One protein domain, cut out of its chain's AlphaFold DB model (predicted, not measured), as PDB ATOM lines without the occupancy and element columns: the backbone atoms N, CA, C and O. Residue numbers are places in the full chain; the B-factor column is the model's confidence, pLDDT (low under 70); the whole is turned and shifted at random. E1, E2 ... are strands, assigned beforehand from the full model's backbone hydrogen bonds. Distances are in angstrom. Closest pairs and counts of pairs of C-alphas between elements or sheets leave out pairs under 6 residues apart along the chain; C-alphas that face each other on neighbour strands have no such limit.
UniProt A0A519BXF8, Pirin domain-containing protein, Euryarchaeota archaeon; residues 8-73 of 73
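AT A GLANCE: This is residues 8 to 73 of the 73 residues of the protein "Pirin domain-containing protein" of Euryarchaeota archaeon (UniProt A0A519BXF8). The model has little regular structure: a small, strongly twisted sheet of three short strands, with long loops reaching away from it, the longest being residues 44 to 73. The printed part has 66 residues, with strands E1, E2 and E3 in chain order, no named helix, and 16 residues in named elements, all strand. The sheet's order is E1, E2, E3, antiparallel. The whole is only just loose, close to compact, with a radius of gyration of the C-alphas of 13.2 A and spans of 38 by 29 by 20 A.

HOW THE PARTS SIT: The inner strand E2, residues 20 to 26, forms a hairpin with edge strand E1, residues 12 to 16, at 132 degrees between directions; N 22 and O 14 are 2.9 A apart, within hydrogen-bond range. E2 also forms a hairpin with edge strand E3, residues 40 to 43, at 153 degrees, with N 23 and O 42 at 2.9 A. The three make a meander, each strand the antiparallel neighbour of the one before.

IN THESE COORDINATES: E1 begins at C-alpha 12 (28.934, 45.040, 8.788) and is 12.5 A long. E2 is 17.4 A long. E3 is 9.7 A long and ends at C-alpha 43 (20.268, 47.929, 16.615).

THE WHOLE: The C-alphas of Gly 30 and Pro 50, the two farthest apart, are 38.7 A apart. The link E2 to E3 is long, with 13 residues. The printed part has no cut, and no printed residue is under 70 in pLDDT.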
ATOM      1  N   VAL A   8      40.850  50.604  13.083       93.12
ATOM      2  CA  VAL A   8      39.473  51.032  12.809       93.12
ATOM      3  C   VAL A   8      38.785  49.897  12.064       93.12
ATOM      4  O   VAL A   8      39.293  49.440  11.042       93.12
ATOM      5  N   ILE A   9      37.642  49.448  12.577       91.25
ATOM      6  CA  ILE A   9      36.863  48.350  12.001       91.25
ATOM      7  C   ILE A   9      35.514  48.906  11.559       91.25
ATOM      8  O   ILE A   9      34.795  49.519  12.347       91.25
ATOM      9  N   SER A  10      35.173  48.705  10.287       93.44
ATOM     10  CA  SER A  10      33.851  49.043   9.764       93.44
ATOM     11  C   SER A  10      32.849  47.956  10.145       93.44
ATOM     12  O   SER A  10      33.030  46.794   9.783       93.44
ATOM     13  N   ALA A  11      31.783  48.334  10.852       95.50
ATOM     14  CA  ALA A  11      30.715  47.409  11.204       95.50
ATOM     15  C   ALA A  11      29.960  46.934   9.954       95.50
ATOM     16  O   ALA A  11      29.580  47.738   9.096       95.50
ATOM     17  N   HIS A  12      29.718  45.628   9.867       93.75
ATOM     18  CA  HIS A  12      28.934  45.040   8.788       93.75
ATOM     19  C   HIS A  12      27.459  44.967   9.184       93.75
ATOM     20  O   HIS A  12      27.126  44.842  10.361       93.75
ATOM     21  N   ARG A  13      26.569  45.062   8.194       95.62
ATOM     22  CA  ARG A  13      25.126  44.933   8.406       95.62
ATOM     23  C   ARG A  13      24.709  43.474   8.267       95.62
ATOM     24  O   ARG A  13      25.090  42.830   7.293       95.62
ATOM     25  N   GLN A  14      23.872  43.000   9.179       95.00
ATOM     26  CA  GLN A  14      23.238  41.684   9.095       95.00
ATOM     27  C   GLN A  14      21.875  41.682   9.795       95.00
ATOM     28  O   GLN A  14      21.449  42.710  10.322       95.00
ATOM     29  N   ILE A  15      21.184  40.545   9.743       95.44
ATOM     30  CA  ILE A  15      19.861  40.340  10.334       95.44
ATOM     31  C   ILE A  15      19.987  39.412  11.543       95.44
ATOM     32  O   ILE A  15      20.671  38.396  11.451       95.44
ATOM     33  N   GLU A  16      19.306  39.750  12.635       95.75
ATOM     34  CA  GLU A  16      19.297  38.991  13.888       95.75
ATOM     35  C   GLU A  16      17.868  38.760  14.408       95.75
ATOM     36  O   GLU A  16      16.908  39.426  13.999       95.75
ATOM     37  N   GLY A  17      17.725  37.798  15.324       94.12
ATOM     38  CA  GLY A  17      16.473  37.513  16.030       94.12
ATOM     39  C   GLY A  17      15.276  37.297  15.096       94.12
ATOM     40  O   GLY A  17      15.321  36.478  14.182       94.12
ATOM     41  N   GLY A  18      14.189  38.036  15.332       94.00
ATOM     42  CA  GLY A  18      12.958  37.984  14.537       94.00
ATOM     43  C   GLY A  18      13.049  38.679  13.174       94.00
ATOM     44  O   GLY A  18      12.026  38.816  12.510       94.00
ATOM     45  N   GLY A  19      14.238  39.126  12.757       93.69
ATOM     46  CA  GLY A  19      14.469  39.748  11.454       93.69
ATOM     47  C   GLY A  19      14.950  41.201  11.499       93.69
ATOM     48  O   GLY A  19      14.886  41.879  10.473       93.69
ATOM     49  N   PHE A  20      15.400  41.718  12.650       93.38
ATOM     50  CA  PHE A  20      15.816  43.120  12.758       93.38
ATOM     51  C   PHE A  20      17.262  43.323  12.276       93.38
ATOM     52  O   PHE A  20      18.115  42.454  12.480       93.38
ATOM     53  N   PRO A  21      17.566  44.460  11.623       93.94
ATOM     54  CA  PRO A  21      18.917  44.760  11.184       93.94
ATOM     55  C   PRO A  21      19.798  45.216  12.351       93.94
ATOM     56  O   PRO A  21      19.402  46.072  13.144       93.94
ATOM     57  N   VAL A  22      21.030  44.716  12.381       96.62
ATOM     58  CA  VAL A  22      22.094  45.184  13.278       96.62
ATOM     59  C   VAL A  22      23.338  45.584  12.494       96.62
ATOM     60  O   VAL A  22      23.562  45.113  11.371       96.62
ATOM     61  N   ARG A  23      24.169  46.441  13.089       97.12
ATOM     62  CA  ARG A  23      25.549  46.687  12.657       97.12
ATOM     63  C   ARG A  23      26.511  46.083  13.676       97.12
ATOM     64  O   ARG A  23      26.536  46.520  14.822       97.12
ATOM     65  N   ARG A  24      27.327  45.122  13.233       97.06
ATOM     66  CA  ARG A  24      28.273  44.381  14.079       97.06
ATOM     67  C   ARG A  24      29.728  44.742  13.756       97.06
ATOM     68  O   ARG A  24      30.216  44.385  12.677       97.06
ATOM     69  N   PRO A  25      30.453  45.452  14.640       95.88
ATOM     70  CA  PRO A  25      31.900  45.639  14.512       95.88
ATOM     71  C   PRO A  25      32.720  44.405  14.923       95.88
ATOM     72  O   PRO A  25      33.806  44.220  14.385       95.88
ATOM     73  N   PHE A  26      32.227  43.572  15.847       96.44
ATOM     74  CA  PHE A  26      32.822  42.285  16.234       96.44
ATOM     75  C   PHE A  26      31.759  41.381  16.899       96.44
ATOM     76  O   PHE A  26      30.829  41.913  17.512       96.44
ATOM     77  N   PRO A  27      31.864  40.042  16.811       95.19
ATOM     78  CA  PRO A  27      32.862  39.257  16.071       95.19
ATOM     79  C   PRO A  27      32.819  39.478  14.551       95.19
ATOM     80  O   PRO A  27      31.766  39.740  13.968       95.19
ATOM     81  N   THR A  28      33.972  39.347  13.901       89.88
ATOM     82  CA  THR A  28      34.135  39.271  12.439       89.88
ATOM     83  C   THR A  28      35.149  38.183  12.096       89.88
ATOM     84  O   THR A  28      35.891  37.736  12.963       89.88
ATOM     85  N   ALA A  29      35.272  37.813  10.818       87.00
ATOM     86  CA  ALA A  29      36.284  36.844  10.378       87.00
ATOM     87  C   ALA A  29      37.745  37.256  10.684       87.00
ATOM     88  O   ALA A  29      38.630  36.408  10.653       87.00
ATOM     89  N   GLY A  30      38.012  38.546  10.933       86.50
ATOM     90  CA  GLY A  30      39.343  39.057  11.285       86.50
ATOM     91  C   GLY A  30      39.500  39.451  12.755       86.50
ATOM     92  O   GLY A  30      40.578  39.896  13.145       86.50
ATOM     93  N   MET A  31      38.439  39.342  13.559       90.31
ATOM     94  CA  MET A  31      38.444  39.707  14.972       90.31
ATOM     95  C   MET A  31      37.366  38.920  15.712       90.31
ATOM     96  O   MET A  31      36.190  39.274  15.642       90.31
ATOM     97  N   ASP A  32      37.782  37.892  16.446       91.69
ATOM     98  CA  ASP A  32      36.856  37.028  17.183       91.69
ATOM     99  C   ASP A  32      36.211  37.757  18.368       91.69
ATOM    100  O   ASP A  32      35.002  37.706  18.546       91.69
ATOM    101  N   GLN A  33      36.999  38.464  19.181       93.19
ATOM    102  CA  GLN A  33      36.502  39.189  20.353       93.19
ATOM    103  C   GLN A  33      37.463  40.304  20.776       93.19
ATOM    104  O   GLN A  33      38.617  40.352  20.339       93.19
ATOM    105  N   VAL A  34      37.003  41.168  21.683       94.75
ATOM    106  CA  VAL A  34      37.838  42.162  22.370       94.75
ATOM    107  C   VAL A  34      37.763  41.892  23.863       94.75
ATOM    108  O   VAL A  34      36.989  42.548  24.544       94.75
ATOM    109  N   ASP A  35      38.531  40.923  24.371       95.56
ATOM    110  CA  ASP A  35      38.480  40.496  25.782       95.56
ATOM    111  C   ASP A  35      38.397  41.702  26.750       95.56
ATOM    112  O   ASP A  35      39.272  42.579  26.693       95.56
ATOM    113  N   PRO A  36      37.338  41.815  27.585       96.62
ATOM    114  CA  PRO A  36      36.293  40.818  27.911       96.62
ATOM    115  C   PRO A  36      34.988  40.888  27.095       96.62
ATOM    116  O   PRO A  36      34.015  40.206  27.411       96.62
ATOM    117  N   PHE A  37      34.927  41.714  26.058       97.94
ATOM    118  CA  PHE A  37      33.748  41.912  25.219       97.94
ATOM    119  C   PHE A  37      33.641  40.845  24.128       97.94
ATOM    120  O   PHE A  37      34.508  40.728  23.260       97.94
ATOM    121  N   LEU A  38      32.532  40.105  24.154       97.75
ATOM    122  CA  LEU A  38      32.262  39.004  23.224       97.75
ATOM    123  C   LEU A  38      31.530  39.455  21.956       97.75
ATOM    124  O   LEU A  38      31.711  38.857  20.903       97.75
ATOM    125  N   LEU A  39      30.693  40.489  22.053       97.50
ATOM    126  CA  LEU A  39      29.856  40.976  20.961       97.50
ATOM    127  C   LEU A  39      29.468  42.435  21.207       97.50
ATOM    128  O   LEU A  39      29.237  42.835  22.348       97.50
ATOM    129  N   LEU A  40      29.358  43.207  20.128       97.69
ATOM    130  CA  LEU A  40      28.692  44.503  20.126       97.69
ATOM    131  C   LEU A  40      27.801  44.589  18.890       97.69
ATOM    132  O   LEU A  40      28.281  44.361  17.784       97.69
ATOM    133  N   ASP A  41      26.540  44.957  19.089       97.62
ATOM    134  CA  ASP A  41      25.602  45.268  18.016       97.62
ATOM    135  C   ASP A  41      24.994  46.651  18.248       97.62
ATOM    136  O   ASP A  41      24.563  46.983  19.352       97.62
ATOM    137  N   GLU A  42      24.917  47.440  17.182       97.12
ATOM    138  CA  GLU A  42      24.017  48.587  17.099       97.12
ATOM    139  C   GLU A  42      22.718  48.126  16.428       97.12
ATOM    140  O   GLU A  42      22.730  47.683  15.276       97.12
ATOM    141  N   MET A  43      21.600  48.210  17.151       94.50
ATOM    142  CA  MET A  43      20.268  47.929  16.615       94.50
ATOM    143  C   MET A  43      19.705  49.190  15.957       94.50
ATOM    144  O   MET A  43      19.547  50.217  16.615       94.50
ATOM    145  N   GLY A  44      19.370  49.107  14.668       86.75
ATOM    146  CA  GLY A  44      18.879  50.252  13.900       86.75
ATOM    147  C   GLY A  44      19.988  51.124  13.274       86.75
ATOM    148  O   GLY A  44      21.071  50.617  12.964       86.75
ATOM    149  N   PRO A  45      19.704  52.409  12.980       90.06
ATOM    150  CA  PRO A  45      18.399  53.059  13.130       90.06
ATOM    151  C   PRO A  45      17.334  52.377  12.259       90.06
ATOM    152  O   PRO A  45      17.606  51.957  11.131       90.06
ATOM    153  N   VAL A  46      16.130  52.225  12.805       89.00
ATOM    154  CA  VAL A  46      14.966  51.670  12.110       89.00
ATOM    155  C   VAL A  46      13.699  52.294  12.681       89.00
ATOM    156  O   VAL A  46      13.593  52.474  13.891       89.00
ATOM    157  N   GLU A  47      12.748  52.614  11.811       91.00
ATOM    158  CA  GLU A  47      11.423  53.086  12.204       91.00
ATOM    159  C   GLU A  47      10.420  51.948  12.020       91.00
ATOM    160  O   GLU A  47      10.300  51.388  10.929       91.00
ATOM    161  N   TRP A  48       9.703  51.612  13.092       90.81
ATOM    162  CA  TRP A  48       8.621  50.635  13.065       90.81
ATOM    163  C   TRP A  48       7.289  51.336  13.342       90.81
ATOM    164  O   TRP A  48       7.185  52.059  14.337       90.81
ATOM    165  N   PRO A  49       6.249  51.114  12.521       94.81
ATOM    166  CA  PRO A  49       4.895  51.523  12.870       94.81
ATOM    167  C   PRO A  49       4.401  50.858  14.167       94.81
ATOM    168  O   PRO A  49       4.901  49.796  14.561       94.81
ATOM    169  N   PRO A  50       3.386  51.436  14.840       94.12
ATOM    170  CA  PRO A  50       2.795  50.832  16.030       94.12
ATOM    171  C   PRO A  50       2.362  49.378  15.791       94.12
ATOM    172  O   PRO A  50       1.504  49.107  14.955       94.12
ATOM    173  N   GLY A  51       2.943  48.448  16.553       94.81
ATOM    174  CA  GLY A  51       2.643  47.014  16.470       94.81
ATOM    175  C   GLY A  51       3.454  46.221  15.438       94.81
ATOM    176  O   GLY A  51       3.295  45.006  15.376       94.81
ATOM    177  N   GLU A  52       4.339  46.862  14.671       94.06
ATOM    178  CA  GLU A  52       5.172  46.197  13.654       94.06
ATOM    179  C   GLU A  52       6.611  45.926  14.119       94.06
ATOM    180  O   GLU A  52       7.393  45.308  13.396       94.06
ATOM    181  N   ALA A  53       6.976  46.371  15.326       90.94
ATOM    182  CA  ALA A  53       8.309  46.154  15.872       90.94
ATOM    183  C   ALA A  53       8.604  44.655  16.044       90.94
ATOM    184  O   ALA A  53       7.859  43.917  16.692       90.94
ATOM    185  N   ILE A  54       9.738  44.229  15.498       91.94
ATOM    186  CA  ILE A  54      10.258  42.868  15.618       91.94
ATOM    187  C   ILE A  54      11.389  42.829  16.648       91.94
ATOM    188  O   ILE A  54      12.309  43.644  16.622       91.94
ATOM    189  N   GLY A  55      11.303  41.878  17.577       90.38
ATOM    190  CA  GLY A  55      12.289  41.681  18.638       90.38
ATOM    191  C   GLY A  55      13.135  40.429  18.433       90.38
ATOM    192  O   GLY A  55      13.147  39.816  17.365       90.38
ATOM    193  N   ALA A  56      13.827  40.021  19.490       93.69
ATOM    194  CA  ALA A  56      14.447  38.707  19.568       93.69
ATOM    195  C   ALA A  56      13.452  37.727  20.228       93.69
ATOM    196  O   ALA A  56      13.075  37.969  21.375       93.69
ATOM    197  N   PRO A  57      13.003  36.657  19.538       95.62
ATOM    198  CA  PRO A  57      12.202  35.591  20.145       95.62
ATOM    199  C   PRO A  57      12.946  34.900  21.293       95.62
ATOM    200  O   PRO A  57      14.145  35.110  21.467       95.62
ATOM    201  N   ASP A  58      12.260  34.036  22.039       97.81
ATOM    202  CA  ASP A  58      12.838  33.272  23.150       97.81
ATOM    203  C   ASP A  58      14.161  32.581  22.763       97.81
ATOM    204  O   ASP A  58      14.203  31.730  21.870       97.81
ATOM    205  N   HIS A  59      15.251  32.934  23.454       97.81
ATOM    206  CA  HIS A  59      16.570  32.326  23.273       97.81
ATOM    207  C   HIS A  59      17.384  32.341  24.584       97.81
ATOM    208  O   HIS A  59      17.260  33.276  25.378       97.81
ATOM    209  N   PRO A  60      18.206  31.308  24.856       98.00
ATOM    210  CA  PRO A  60      18.977  31.220  26.092       98.00
ATOM    211  C   PRO A  60      20.327  31.951  26.016       98.00
ATOM    212  O   PRO A  60      20.961  31.996  24.965       98.00
ATOM    213  N   HIS A  61      20.821  32.388  27.180       98.06
ATOM    214  CA  HIS A  61      22.203  32.840  27.408       98.06
ATOM    215  C   HIS A  61      22.807  32.112  28.616       98.06
ATOM    216  O   HIS A  61      22.085  31.695  29.525       98.06
ATOM    217  N   ARG A  62      24.135  31.934  28.649       98.44
ATOM    218  CA  ARG A  62      24.853  31.306  29.774       98.44
ATOM    219  C   ARG A  62      26.305  31.780  29.830       98.44
ATOM    220  O   ARG A  62      27.008  31.685  28.834       98.44
ATOM    221  N   GLY A  63      26.777  32.147  31.023       98.31
ATOM    222  CA  GLY A  63      28.207  32.349  31.301       98.31
ATOM    223  C   GLY A  63      28.774  33.720  30.920       98.31
ATOM    224  O   GLY A  63      29.981  33.903  31.014       98.31
ATOM    225  N   PHE A  64      27.926  34.667  30.516       98.31
ATOM    226  CA  PHE A  64      28.278  36.057  30.227       98.31
ATOM    227  C   PHE A  64      27.076  36.972  30.499       98.31
ATOM    228  O   PHE A  64      25.989  36.494  30.832       98.31
ATOM    229  N   GLU A  65      27.278  38.279  30.348       98.56
ATOM    230  CA  GLU A  65      26.252  39.304  30.535       98.56
ATOM    231  C   GLU A  65      25.922  39.990  29.207       98.56
ATOM    232  O   GLU A  65      26.800  40.224  28.376       98.56
ATOM    233  N   THR A  66      24.653  40.344  29.024       98.19
ATOM    234  CA  THR A  66      24.199  41.211  27.932       98.19
ATOM    235  C   THR A  66      23.874  42.586  28.494       98.19
ATOM    236  O   THR A  66      23.115  42.688  29.460       98.19
ATOM    237  N   VAL A  67      24.394  43.644  27.877       98.31
ATOM    238  CA  VAL A  67      24.092  45.029  28.255       98.31
ATOM    239  C   VAL A  67      23.429  45.723  27.075       98.31
ATOM    240  O   VAL A  67      24.030  45.842  26.011       98.31
ATOM    241  N   THR A  68      22.204  46.203  27.281       97.25
ATOM    242  CA  THR A  68      21.462  46.980  26.283       97.25
ATOM    243  C   THR A  68      21.419  48.438  26.709       97.25
ATOM    244  O   THR A  68      21.006  48.751  27.825       97.25
ATOM    245  N   TYR A  69      21.817  49.333  25.808       97.56
ATOM    246  CA  TYR A  69      21.700  50.775  25.985       97.56
ATOM    247  C   TYR A  69      20.846  51.356  24.857       97.56
ATOM    248  O   TYR A  69      21.190  51.207  23.686       97.56
ATOM    249  N   LEU A  70      19.721  51.983  25.213       95.25
ATOM    250  CA  LEU A  70      18.792  52.574  24.252       95.25
ATOM    251  C   LEU A  70      19.187  54.026  23.971       95.25
ATOM    252  O   LEU A  70      19.218  54.845  24.889       95.25
ATOM    253  N   LEU A  71      19.481  54.329  22.706       95.44
ATOM    254  CA  LEU A  71      19.780  55.690  22.254       95.44
ATOM    255  C   LEU A  71      18.504  56.510  22.034       95.44
ATOM    256  O   LEU A  71      18.419  57.644  22.496       95.44
ATOM    257  N   GLU A  72      17.529  55.922  21.342       90.94
ATOM    258  CA  GLU A  72      16.250  56.523  20.954       90.94
ATOM    259  C   GLU A  72      15.199  55.409  20.822       90.94
ATOM    260  O   GLU A  72      15.554  54.278  20.474       90.94
ATOM    261  N   GLY A  73      13.931  55.704  21.127       84.81
ATOM    262  CA  GLY A  73      12.811  54.761  21.059       84.81
ATOM    263  C   GLY A  73      11.468  55.389  21.401       84.81
ATOM    264  O   GLY A  73      11.464  56.515  21.950       84.81
TER     265      GLY A  73